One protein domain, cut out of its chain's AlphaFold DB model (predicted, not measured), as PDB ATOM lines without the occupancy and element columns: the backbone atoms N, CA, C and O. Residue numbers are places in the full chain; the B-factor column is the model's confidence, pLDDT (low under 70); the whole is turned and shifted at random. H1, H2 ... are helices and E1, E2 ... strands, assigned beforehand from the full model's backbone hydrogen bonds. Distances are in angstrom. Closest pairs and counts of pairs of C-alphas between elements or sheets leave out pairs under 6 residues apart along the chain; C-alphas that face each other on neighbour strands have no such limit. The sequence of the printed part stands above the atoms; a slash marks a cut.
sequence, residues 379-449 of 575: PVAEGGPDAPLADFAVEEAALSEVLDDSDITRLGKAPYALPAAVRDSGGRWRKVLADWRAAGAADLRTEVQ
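This is residues 379 to 449 of the 575 residues of an uncharacterized protein of Streptomyces colonosanans (UniProt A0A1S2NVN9). Little of this domain is regular structure: it is a rounded body built mostly of loops, with the short helices H1 and H2 at well-separated places around a core of loops, and the short strand E1 near the rim. In that core, residues 392 to 393 run beside residues 416 to 417 as a short parallel pairing. The printed part has 71 residues, with E1, H1 and H2 in that order, of which 22 are in named elements, mostly helix. It is compact, with a radius of gyration of the C-alphas of 11.3 A and spans of 30 by 25 by 25 A.

E1, residues 386 to 388, begins at C-alpha 386 at (135.179, 161.227, 173.629). H1, residues 405 to 412, is 10.2 A long. H2, residues 428 to 438, is 15.4 A long and ends at C-alpha 438 at (159.543, 161.762, 171.687).

E1, H1 and H2 are apart from one another. E1 pairs with no named strand. In H1 and H2 every O i to N i+4 pair is within hydrogen-bond range.

The C-alphas farthest apart, of Gly 383 and Ala 439, are 31.1 A apart. Both links are long, 16 and 15 residues. The printed part has no cut, and no printed residue is under 70 in pLDDT.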
ATOM      1  N   PRO A 379     136.769 161.462 169.714       96.94
ATOM      2  CA  PRO A 379     135.724 160.452 169.668       96.94
ATOM      3  C   PRO A 379     136.327 159.068 169.416       96.94
ATOM      4  O   PRO A 379     137.167 158.895 168.532       96.94
ATOM      5  N   VAL A 380     135.872 158.059 170.167       95.62
ATOM      6  CA  VAL A 380     136.332 156.662 170.007       95.62
ATOM      7  C   VAL A 380     135.766 155.972 168.764       95.62
ATOM      8  O   VAL A 380     136.260 154.930 168.352       95.62
ATOM      9  N   ALA A 381     134.706 156.534 168.187       91.81
ATOM     10  CA  ALA A 381     134.067 156.125 166.941       91.81
ATOM     11  C   ALA A 381     133.160 157.268 166.462       91.81
ATOM     12  O   ALA A 381     132.847 158.179 167.229       91.81
ATOM     13  N   GLU A 382     132.692 157.215 165.216       85.75
ATOM     14  CA  GLU A 382     131.733 158.196 164.701       85.75
ATOM     15  C   GLU A 382     130.450 158.210 165.559       85.75
ATOM     16  O   GLU A 382     129.777 157.192 165.712       85.75
ATOM     17  N   GLY A 383     130.146 159.357 166.180       82.56
ATOM     18  CA  GLY A 383     129.028 159.505 167.123       82.56
ATOM     19  C   GLY A 383     129.213 158.820 168.489       82.56
ATOM     20  O   GLY A 383     128.259 158.755 169.265       82.56
ATOM     21  N   GLY A 384     130.407 158.294 168.783       86.88
ATOM     22  CA  GLY A 384     130.766 157.691 170.070       86.88
ATOM     23  C   GLY A 384     131.168 158.717 171.142       86.88
ATOM     24  O   GLY A 384     131.213 159.914 170.866       86.88
ATOM     25  N   PRO A 385     131.454 158.269 172.381       93.75
ATOM     26  CA  PRO A 385     131.986 159.143 173.424       93.75
ATOM     27  C   PRO A 385     133.413 159.607 173.108       93.75
ATOM     28  O   PRO A 385     134.165 158.906 172.429       93.75
ATOM     29  N   ASP A 386     133.799 160.749 173.673       96.25
ATOM     30  CA  ASP A 386     135.179 161.227 173.629       96.25
ATOM     31  C   ASP A 386     136.030 160.518 174.692       96.25
ATOM     32  O   ASP A 386     135.585 160.314 175.827       96.25
ATOM     33  N   ALA A 387     137.265 160.168 174.337       97.12
ATOM     34  CA  ALA A 387     138.268 159.627 175.248       97.12
ATOM     35  C   ALA A 387     139.557 160.467 175.199       97.12
ATOM     36  O   ALA A 387     139.876 161.030 174.148       97.12
ATOM     37  N   PRO A 388     140.317 160.567 176.305       97.00
ATOM     38  CA  PRO A 388     141.624 161.218 176.312       97.00
ATOM     39  C   PRO A 388     142.590 160.588 175.310       97.00
ATOM     40  O   PRO A 388     142.594 159.373 175.111       97.00
ATOM     41  N   LEU A 389     143.485 161.395 174.741       96.50
ATOM     42  CA  LEU A 389     144.441 160.913 173.741       96.50
ATOM     43  C   LEU A 389     145.323 159.741 174.230       96.50
ATOM     44  O   LEU A 389     145.673 158.857 173.449       96.50
ATOM     45  N   ALA A 390     145.652 159.705 175.525       95.94
ATOM     46  CA  ALA A 390     146.457 158.651 176.155       95.94
ATOM     47  C   ALA A 390     145.784 157.259 176.177       95.94
ATOM     48  O   ALA A 390     146.457 156.240 176.384       95.94
ATOM     49  N   ASP A 391     144.470 157.199 175.946       97.06
ATOM     50  CA  ASP A 391     143.700 155.951 175.897       97.06
ATOM     51  C   ASP A 391     143.671 155.317 174.497       97.06
ATOM     52  O   ASP A 391     143.142 154.214 174.331       97.06
ATOM     53  N   PHE A 392     144.277 155.966 173.499       97.50
ATOM     54  CA  PHE A 392     144.378 155.440 172.143       97.50
ATOM     55  C   PHE A 392     145.732 154.777 171.874       97.50
ATOM     56  O   PHE A 392     146.798 155.348 172.112       97.50
ATOM     57  N   ALA A 393     145.691 153.578 171.299       97.25
ATOM     58  CA  ALA A 393     146.817 152.965 170.610       97.25
ATOM     59  C   ALA A 393     146.774 153.297 169.115       97.25
ATOM     60  O   ALA A 393     145.708 153.466 168.518       97.25
ATOM     61  N   VAL A 394     147.953 153.355 168.501       97.19
ATOM     62  CA  VAL A 394     148.104 153.481 167.050       97.19
ATOM     63  C   VAL A 394     149.206 152.569 166.564       97.19
ATOM     64  O   VAL A 394     150.118 152.213 167.315       97.19
ATOM     65  N   GLU A 395     149.116 152.219 165.295       96.75
ATOM     66  CA  GLU A 395     150.068 151.372 164.609       96.75
ATOM     67  C   GLU A 395     151.139 152.166 163.857       96.75
ATOM     68  O   GLU A 395     150.909 153.281 163.367       96.75
ATOM     69  N   GLU A 396     152.312 151.549 163.727       95.62
ATOM     70  CA  GLU A 396     153.346 151.985 162.794       95.62
ATOM     71  C   GLU A 396     152.783 152.027 161.364       95.62
ATOM     72  O   GLU A 396     151.969 151.194 160.972       95.62
ATOM     73  N   ALA A 397     153.247 152.972 160.541       93.50
ATOM     74  CA  ALA A 397     152.730 153.178 159.184       93.50
ATOM     75  C   ALA A 397     152.713 151.913 158.305       93.50
ATOM     76  O   ALA A 397     151.801 151.751 157.499       93.50
ATOM     77  N   ALA A 398     153.688 151.015 158.471       93.12
ATOM     78  CA  ALA A 398     153.768 149.765 157.715       93.12
ATOM     79  C   ALA A 398     152.640 148.766 158.056       93.12
ATOM     80  O   ALA A 398     152.362 147.860 157.277       93.12
ATOM     81  N   LEU A 399     151.990 148.927 159.213       94.94
ATOM     82  CA  LEU A 399     150.898 148.076 159.692       94.94
ATOM     83  C   LEU A 399     149.504 148.625 159.359       94.94
ATOM     84  O   LEU A 399     148.505 147.943 159.614       94.94
ATOM     85  N   SER A 400     149.414 149.825 158.777       90.75
ATOM     86  CA  SER A 400     148.143 150.365 158.293       90.75
ATOM     87  C   SER A 400     147.532 149.410 157.255       90.75
ATOM     88  O   SER A 400     148.232 148.898 156.387       90.75
ATOM     89  N   GLU A 401     146.230 149.130 157.368       87.31
ATOM     90  CA  GLU A 401     145.483 148.146 156.549       87.31
ATOM     91  C   GLU A 401     145.881 146.661 156.730       87.31
ATOM     92  O   GLU A 401     145.323 145.771 156.068       87.31
ATOM     93  N   VAL A 402     146.825 146.370 157.631       92.62
ATOM     94  CA  VAL A 402     147.183 145.005 158.057       92.62
ATOM     95  C   VAL A 402     146.454 144.645 159.347       92.62
ATOM     96  O   VAL A 402     145.869 143.559 159.457       92.62
ATOM     97  N   LEU A 403     146.497 145.569 160.307       94.31
ATOM     98  CA  LEU A 403     145.825 145.462 161.595       94.31
ATOM     99  C   LEU A 403     144.477 146.183 161.559       94.31
ATOM    100  O   LEU A 403     144.333 147.214 160.903       94.31
ATOM    101  N   ASP A 404     143.505 145.628 162.275       92.81
ATOM    102  CA  ASP A 404     142.256 146.310 162.606       92.81
ATOM    103  C   ASP A 404     142.334 146.915 164.016       92.81
ATOM    104  O   ASP A 404     143.297 146.703 164.760       92.81
ATOM    105  N   ASP A 405     141.300 147.655 164.401       94.25
ATOM    106  CA  ASP A 405     141.233 148.324 165.702       94.25
ATOM    107  C   ASP A 405     141.322 147.337 166.885       94.25
ATOM    108  O   ASP A 405     141.876 147.667 167.938       94.25
ATOM    109  N   SER A 406     140.840 146.099 166.716       93.25
ATOM    110  CA  SER A 406     140.917 145.052 167.746       93.25
ATOM    111  C   SER A 406     142.348 144.547 167.942       93.25
ATOM    112  O   SER A 406     142.776 144.296 169.070       93.25
ATOM    113  N   ASP A 407     143.111 144.396 166.863       94.94
ATOM    114  CA  ASP A 407     144.528 144.049 166.949       94.94
ATOM    115  C   ASP A 407     145.332 145.190 167.581       94.94
ATOM    116  O   ASP A 407     146.165 144.948 168.457       94.94
ATOM    117  N   ILE A 408     145.061 146.436 167.177       96.50
ATOM    118  CA  ILE A 408     145.778 147.623 167.661       96.50
ATOM    119  C   ILE A 408     145.547 147.832 169.161       96.50
ATOM    120  O   ILE A 408     146.511 148.010 169.908       96.50
ATOM    121  N   THR A 409     144.296 147.764 169.628       96.12
ATOM    122  CA  THR A 409     143.958 147.864 171.064       96.12
ATOM    123  C   THR A 409     144.648 146.785 171.884       96.12
ATOM    124  O   THR A 409     145.268 147.075 172.913       96.12
ATOM    125  N   ARG A 410     144.595 145.535 171.411       95.00
ATOM    126  CA  ARG A 410     145.179 144.384 172.100       95.00
ATOM    127  C   ARG A 410     146.699 144.466 172.191       95.00
ATOM    128  O   ARG A 410     147.252 144.280 173.275       95.00
ATOM    129  N   LEU A 411     147.374 144.754 171.078       95.81
ATOM    130  CA  LEU A 411     148.835 144.860 171.032       95.81
ATOM    131  C   LEU A 411     149.335 146.101 171.780       95.81
ATOM    132  O   LEU A 411     150.291 146.011 172.549       95.81
ATOM    133  N   GLY A 412     148.646 147.232 171.616       94.62
ATOM    134  CA  GLY A 412     148.961 148.495 172.286       94.62
ATOM    135  C   GLY A 412     148.548 148.548 173.759       94.62
ATOM    136  O   GLY A 412     148.904 149.498 174.458       94.62
ATOM    137  N   LYS A 413     147.818 147.533 174.249       94.94
ATOM    138  CA  LYS A 413     147.263 147.457 175.614       94.94
ATOM    139  C   LYS A 413     146.494 148.726 175.984       94.94
ATOM    140  O   LYS A 413     146.657 149.269 177.081       94.94
ATOM    141  N   ALA A 414     145.690 149.202 175.041       95.75
ATOM    142  CA  ALA A 414     144.916 150.424 175.161       95.75
ATOM    143  C   ALA A 414     143.415 150.115 175.080       95.75
ATOM    144  O   ALA A 414     143.032 149.163 174.394       95.75
ATOM    145  N   PRO A 415     142.563 150.908 175.751       95.94
ATOM    146  CA  PRO A 415     141.115 150.782 175.622       95.94
ATOM    147  C   PRO A 415     140.615 150.953 174.182       95.94
ATOM    148  O   PRO A 415     139.673 150.267 173.787       95.94
ATOM    149  N   TYR A 416     141.252 151.835 173.402       97.19
ATOM    150  CA  TYR A 416     140.804 152.199 172.057       97.19
ATOM    151  C   TYR A 416     141.961 152.221 171.051       97.19
ATOM    152  O   TYR A 416     143.117 152.445 171.409       97.19
ATOM    153  N   ALA A 417     141.655 151.974 169.779       96.81
ATOM    154  CA  ALA A 417     142.540 152.296 168.664       96.81
ATOM    155  C   ALA A 417     142.128 153.667 168.128       96.81
ATOM    156  O   ALA A 417     140.937 153.979 168.127       96.81
ATOM    157  N   LEU A 418     143.080 154.503 167.703       96.75
ATOM    158  CA  LEU A 418     142.735 155.823 167.167       96.75
ATOM    159  C   LEU A 418     141.893 155.659 165.889       96.75
ATOM    160  O   LEU A 418     142.419 155.110 164.918       96.75
ATOM    161  N   PRO A 419     140.642 156.139 165.826       95.31
ATOM    162  CA  PRO A 419     139.763 155.840 164.696       95.31
ATOM    163  C   PRO A 419     140.226 156.473 163.384       95.31
ATOM    164  O   PRO A 419     140.839 157.535 163.379       95.31
ATOM    165  N   ALA A 420     139.865 155.880 162.246       93.56
ATOM    166  CA  ALA A 420     140.179 156.455 160.934       93.56
ATOM    167  C   ALA A 420     139.571 157.858 160.728       93.56
ATOM    168  O   ALA A 420     140.197 158.708 160.104       93.56
ATOM    169  N   ALA A 421     138.392 158.121 161.302       94.00
ATOM    170  CA  ALA A 421     137.673 159.390 161.166       94.00
ATOM    171  C   ALA A 421     138.389 160.599 161.799       94.00
ATOM    172  O   ALA A 421     138.076 161.735 161.461       94.00
ATOM    173  N   VAL A 422     139.349 160.370 162.702       96.06
ATOM    174  CA  VAL A 422     140.139 161.440 163.337       96.06
ATOM    175  C   VAL A 422     141.554 161.537 162.762       96.06
ATOM    176  O   VAL A 422     142.372 162.317 163.238       96.06
ATOM    177  N   ARG A 423     141.882 160.733 161.746       95.94
ATOM    178  CA  ARG A 423     143.199 160.704 161.100       95.94
ATOM    179  C   ARG A 423     143.145 161.538 159.824       95.94
ATOM    180  O   ARG A 423     142.377 161.229 158.917       95.94
ATOM    181  N   ASP A 424     143.993 162.558 159.709       95.25
ATOM    182  CA  ASP A 424     144.128 163.265 158.433       95.25
ATOM    183  C   ASP A 424     144.778 162.374 157.365       95.25
ATOM    184  O   ASP A 424     145.699 161.593 157.638       95.25
ATOM    185  N   SER A 425     144.328 162.530 156.120       91.88
ATOM    186  CA  SER A 425     144.807 161.749 154.972       91.88
ATOM    187  C   SER A 425     146.275 162.019 154.620       91.88
ATOM    188  O   SER A 425     146.934 161.165 154.029       91.88
ATOM    189  N   GLY A 426     146.812 163.178 155.015       91.12
ATOM    190  CA  GLY A 426     148.216 163.548 154.828       91.12
ATOM    191  C   GLY A 426     149.178 162.893 155.828       91.12
ATOM    192  O   GLY A 426     150.397 163.071 155.712       91.12
ATOM    193  N   GLY A 427     148.663 162.153 156.817       94.44
ATOM    194  CA  GLY A 427     149.454 161.511 157.866       94.44
ATOM    195  C   GLY A 427     150.128 162.498 158.827       94.44
ATOM    196  O   GLY A 427     151.122 162.146 159.473       94.44
ATOM    197  N   ARG A 428     149.635 163.741 158.915       95.94
ATOM    198  CA  ARG A 428     150.145 164.762 159.841       95.94
ATOM    199  C   ARG A 428     149.961 164.328 161.294       95.94
ATOM    200  O   ARG A 428     150.901 164.491 162.070       95.94
ATOM    201  N   TRP A 429     148.833 163.707 161.628       97.38
ATOM    202  CA  TRP A 429     148.510 163.138 162.937       97.38
ATOM    203  C   TRP A 429     149.633 162.231 163.439       97.38
ATOM    204  O   TRP A 429     150.112 162.390 164.555       97.38
ATOM    205  N   ARG A 430     150.155 161.347 162.579       96.81
ATOM    206  CA  ARG A 430     151.215 160.402 162.952       96.81
ATOM    207  C   ARG A 430     152.510 161.129 163.309       96.81
ATOM    208  O   ARG A 430     153.156 160.784 164.292       96.81
ATOM    209  N   LYS A 431     152.867 162.168 162.546       97.00
ATOM    210  CA  LYS A 431     154.049 163.004 162.823       97.00
ATOM    211  C   LYS A 431     153.902 163.768 164.139       97.00
ATOM    212  O   LYS A 431     154.870 163.866 164.884       97.00
ATOM    213  N   VAL A 432     152.703 164.278 164.423       97.81
ATOM    214  CA  VAL A 432     152.391 164.971 165.681       97.81
ATOM    215  C   VAL A 432     152.486 164.012 166.868       97.81
ATOM    216  O   VAL A 432     153.190 164.311 167.827       97.81
ATOM    217  N   LEU A 433     151.862 162.833 166.793       97.56
ATOM    218  CA  LEU A 433     151.943 161.841 167.871       97.56
ATOM    219  C   LEU A 433     153.376 161.347 168.094       97.56
ATOM    220  O   LEU A 433     153.789 161.172 169.238       97.56
ATOM    221  N   ALA A 434     154.154 161.154 167.026       96.31
ATOM    222  CA  ALA A 434     155.563 160.791 167.134       96.31
ATOM    223  C   ALA A 434     156.386 161.882 167.842       96.31
ATOM    224  O   ALA A 434     157.183 161.564 168.724       96.31
ATOM    225  N   ASP A 435     156.162 163.157 167.504       97.06
ATOM    226  CA  ASP A 435     156.784 164.293 168.192       97.06
ATOM    227  C   ASP A 435     156.424 164.326 169.682       97.06
ATOM    228  O   ASP A 435     157.301 164.431 170.540       97.06
ATOM    229  N   TRP A 436     155.138 164.184 169.997       97.38
ATOM    230  CA  TRP A 436     154.639 164.200 171.369       97.38
ATOM    231  C   TRP A 436     155.198 163.042 172.199       97.38
ATOM    232  O   TRP A 436     155.682 163.278 173.305       97.38
ATOM    233  N   ARG A 437     155.251 161.818 171.654       95.75
ATOM    234  CA  ARG A 437     155.918 160.681 172.317       95.75
ATOM    235  C   ARG A 437     157.399 160.947 172.559       95.75
ATOM    236  O   ARG A 437     157.883 160.709 173.661       95.75
ATOM    237  N   ALA A 438     158.117 161.455 171.557       95.25
ATOM    238  CA  ALA A 438     159.543 161.762 171.687       95.25
ATOM    239  C   ALA A 438     159.811 162.850 172.742       95.25
ATOM    240  O   ALA A 438     160.849 162.830 173.400       95.25
ATOM    241  N   ALA A 439     158.864 163.773 172.926       94.94
ATOM    242  CA  ALA A 439     158.903 164.798 173.963       94.94
ATOM    243  C   ALA A 439     158.413 164.318 175.345       94.94
ATOM    244  O   ALA A 439     158.473 165.096 176.295       94.94
ATOM    245  N   GLY A 440     157.930 163.075 175.475       94.44
ATOM    246  CA  GLY A 440     157.351 162.551 176.718       94.44
ATOM    247  C   GLY A 440     156.023 163.212 177.107       94.44
ATOM    248  O   GLY A 440     155.713 163.322 178.289       94.44
ATOM    249  N   ALA A 441     155.264 163.706 176.130       92.06
ATOM    250  CA  ALA A 441     153.989 164.372 176.358       92.06
ATOM    251  C   ALA A 441     152.864 163.373 176.680       92.06
ATOM    252  O   ALA A 441     152.767 162.324 176.042       92.06
ATOM    253  N   ALA A 442     151.987 163.755 177.618       87.31
ATOM    254  CA  ALA A 442     150.681 163.140 177.888       87.31
ATOM    255  C   ALA A 442     150.662 161.613 178.107       87.31
ATOM    256  O   ALA A 442     149.637 160.985 177.858       87.31
ATOM    257  N   ASP A 443     151.780 161.016 178.536       91.50
ATOM    258  CA  ASP A 443     151.927 159.565 178.726       91.50
ATOM    259  C   ASP A 443     151.392 158.738 177.538       91.50
ATOM    260  O   ASP A 443     150.803 157.665 177.706       91.50
ATOM    261  N   LEU A 444     151.582 159.254 176.315       94.00
ATOM    262  CA  LEU A 444     151.084 158.613 175.104       94.00
ATOM    263  C   LEU A 444     151.618 157.187 174.977       94.00
ATOM    264  O   LEU A 444     152.808 156.920 175.165       94.00
ATOM    265  N   ARG A 445     150.728 156.272 174.584       93.62
ATOM    266  CA  ARG A 445     151.075 154.869 174.362       93.62
ATOM    267  C   ARG A 445     152.174 154.748 173.310       93.62
ATOM    268  O   ARG A 445     152.183 155.467 172.301       93.62
ATOM    269  N   THR A 446     153.074 153.795 173.536       93.31
ATOM    270  CA  THR A 446     154.032 153.367 172.519       93.31
ATOM    271  C   THR A 446     153.271 152.909 171.282       93.31
ATOM    272  O   THR A 446     152.226 152.265 171.377       93.31
ATOM    273  N   GLU A 447     153.794 153.270 170.119       95.44
ATOM    274  CA  GLU A 447     153.263 152.807 168.845       95.44
ATOM    275  C   GLU A 447     153.387 151.285 168.736       95.44
ATOM    276  O   GLU A 447     154.419 150.729 169.113       95.44
ATOM    277  N   VAL A 448     152.346 150.624 168.225       97.19
ATOM    278  CA  VAL A 448     152.386 149.189 167.925       97.19
ATOM    279  C   VAL A 448     153.330 148.985 166.748       97.19
ATOM    280  O   VAL A 448     153.034 149.425 165.634       97.19
ATOM    281  N   GLN A 449     154.460 148.333 167.001       96.38
ATOM    282  CA  GLN A 449     155.496 148.105 165.999       96.38
ATOM    283  C   GLN A 449     155.261 146.799 165.243       96.38
ATOM    284  O   GLN A 449     154.590 145.883 165.731       96.38
TER     285      GLN A 449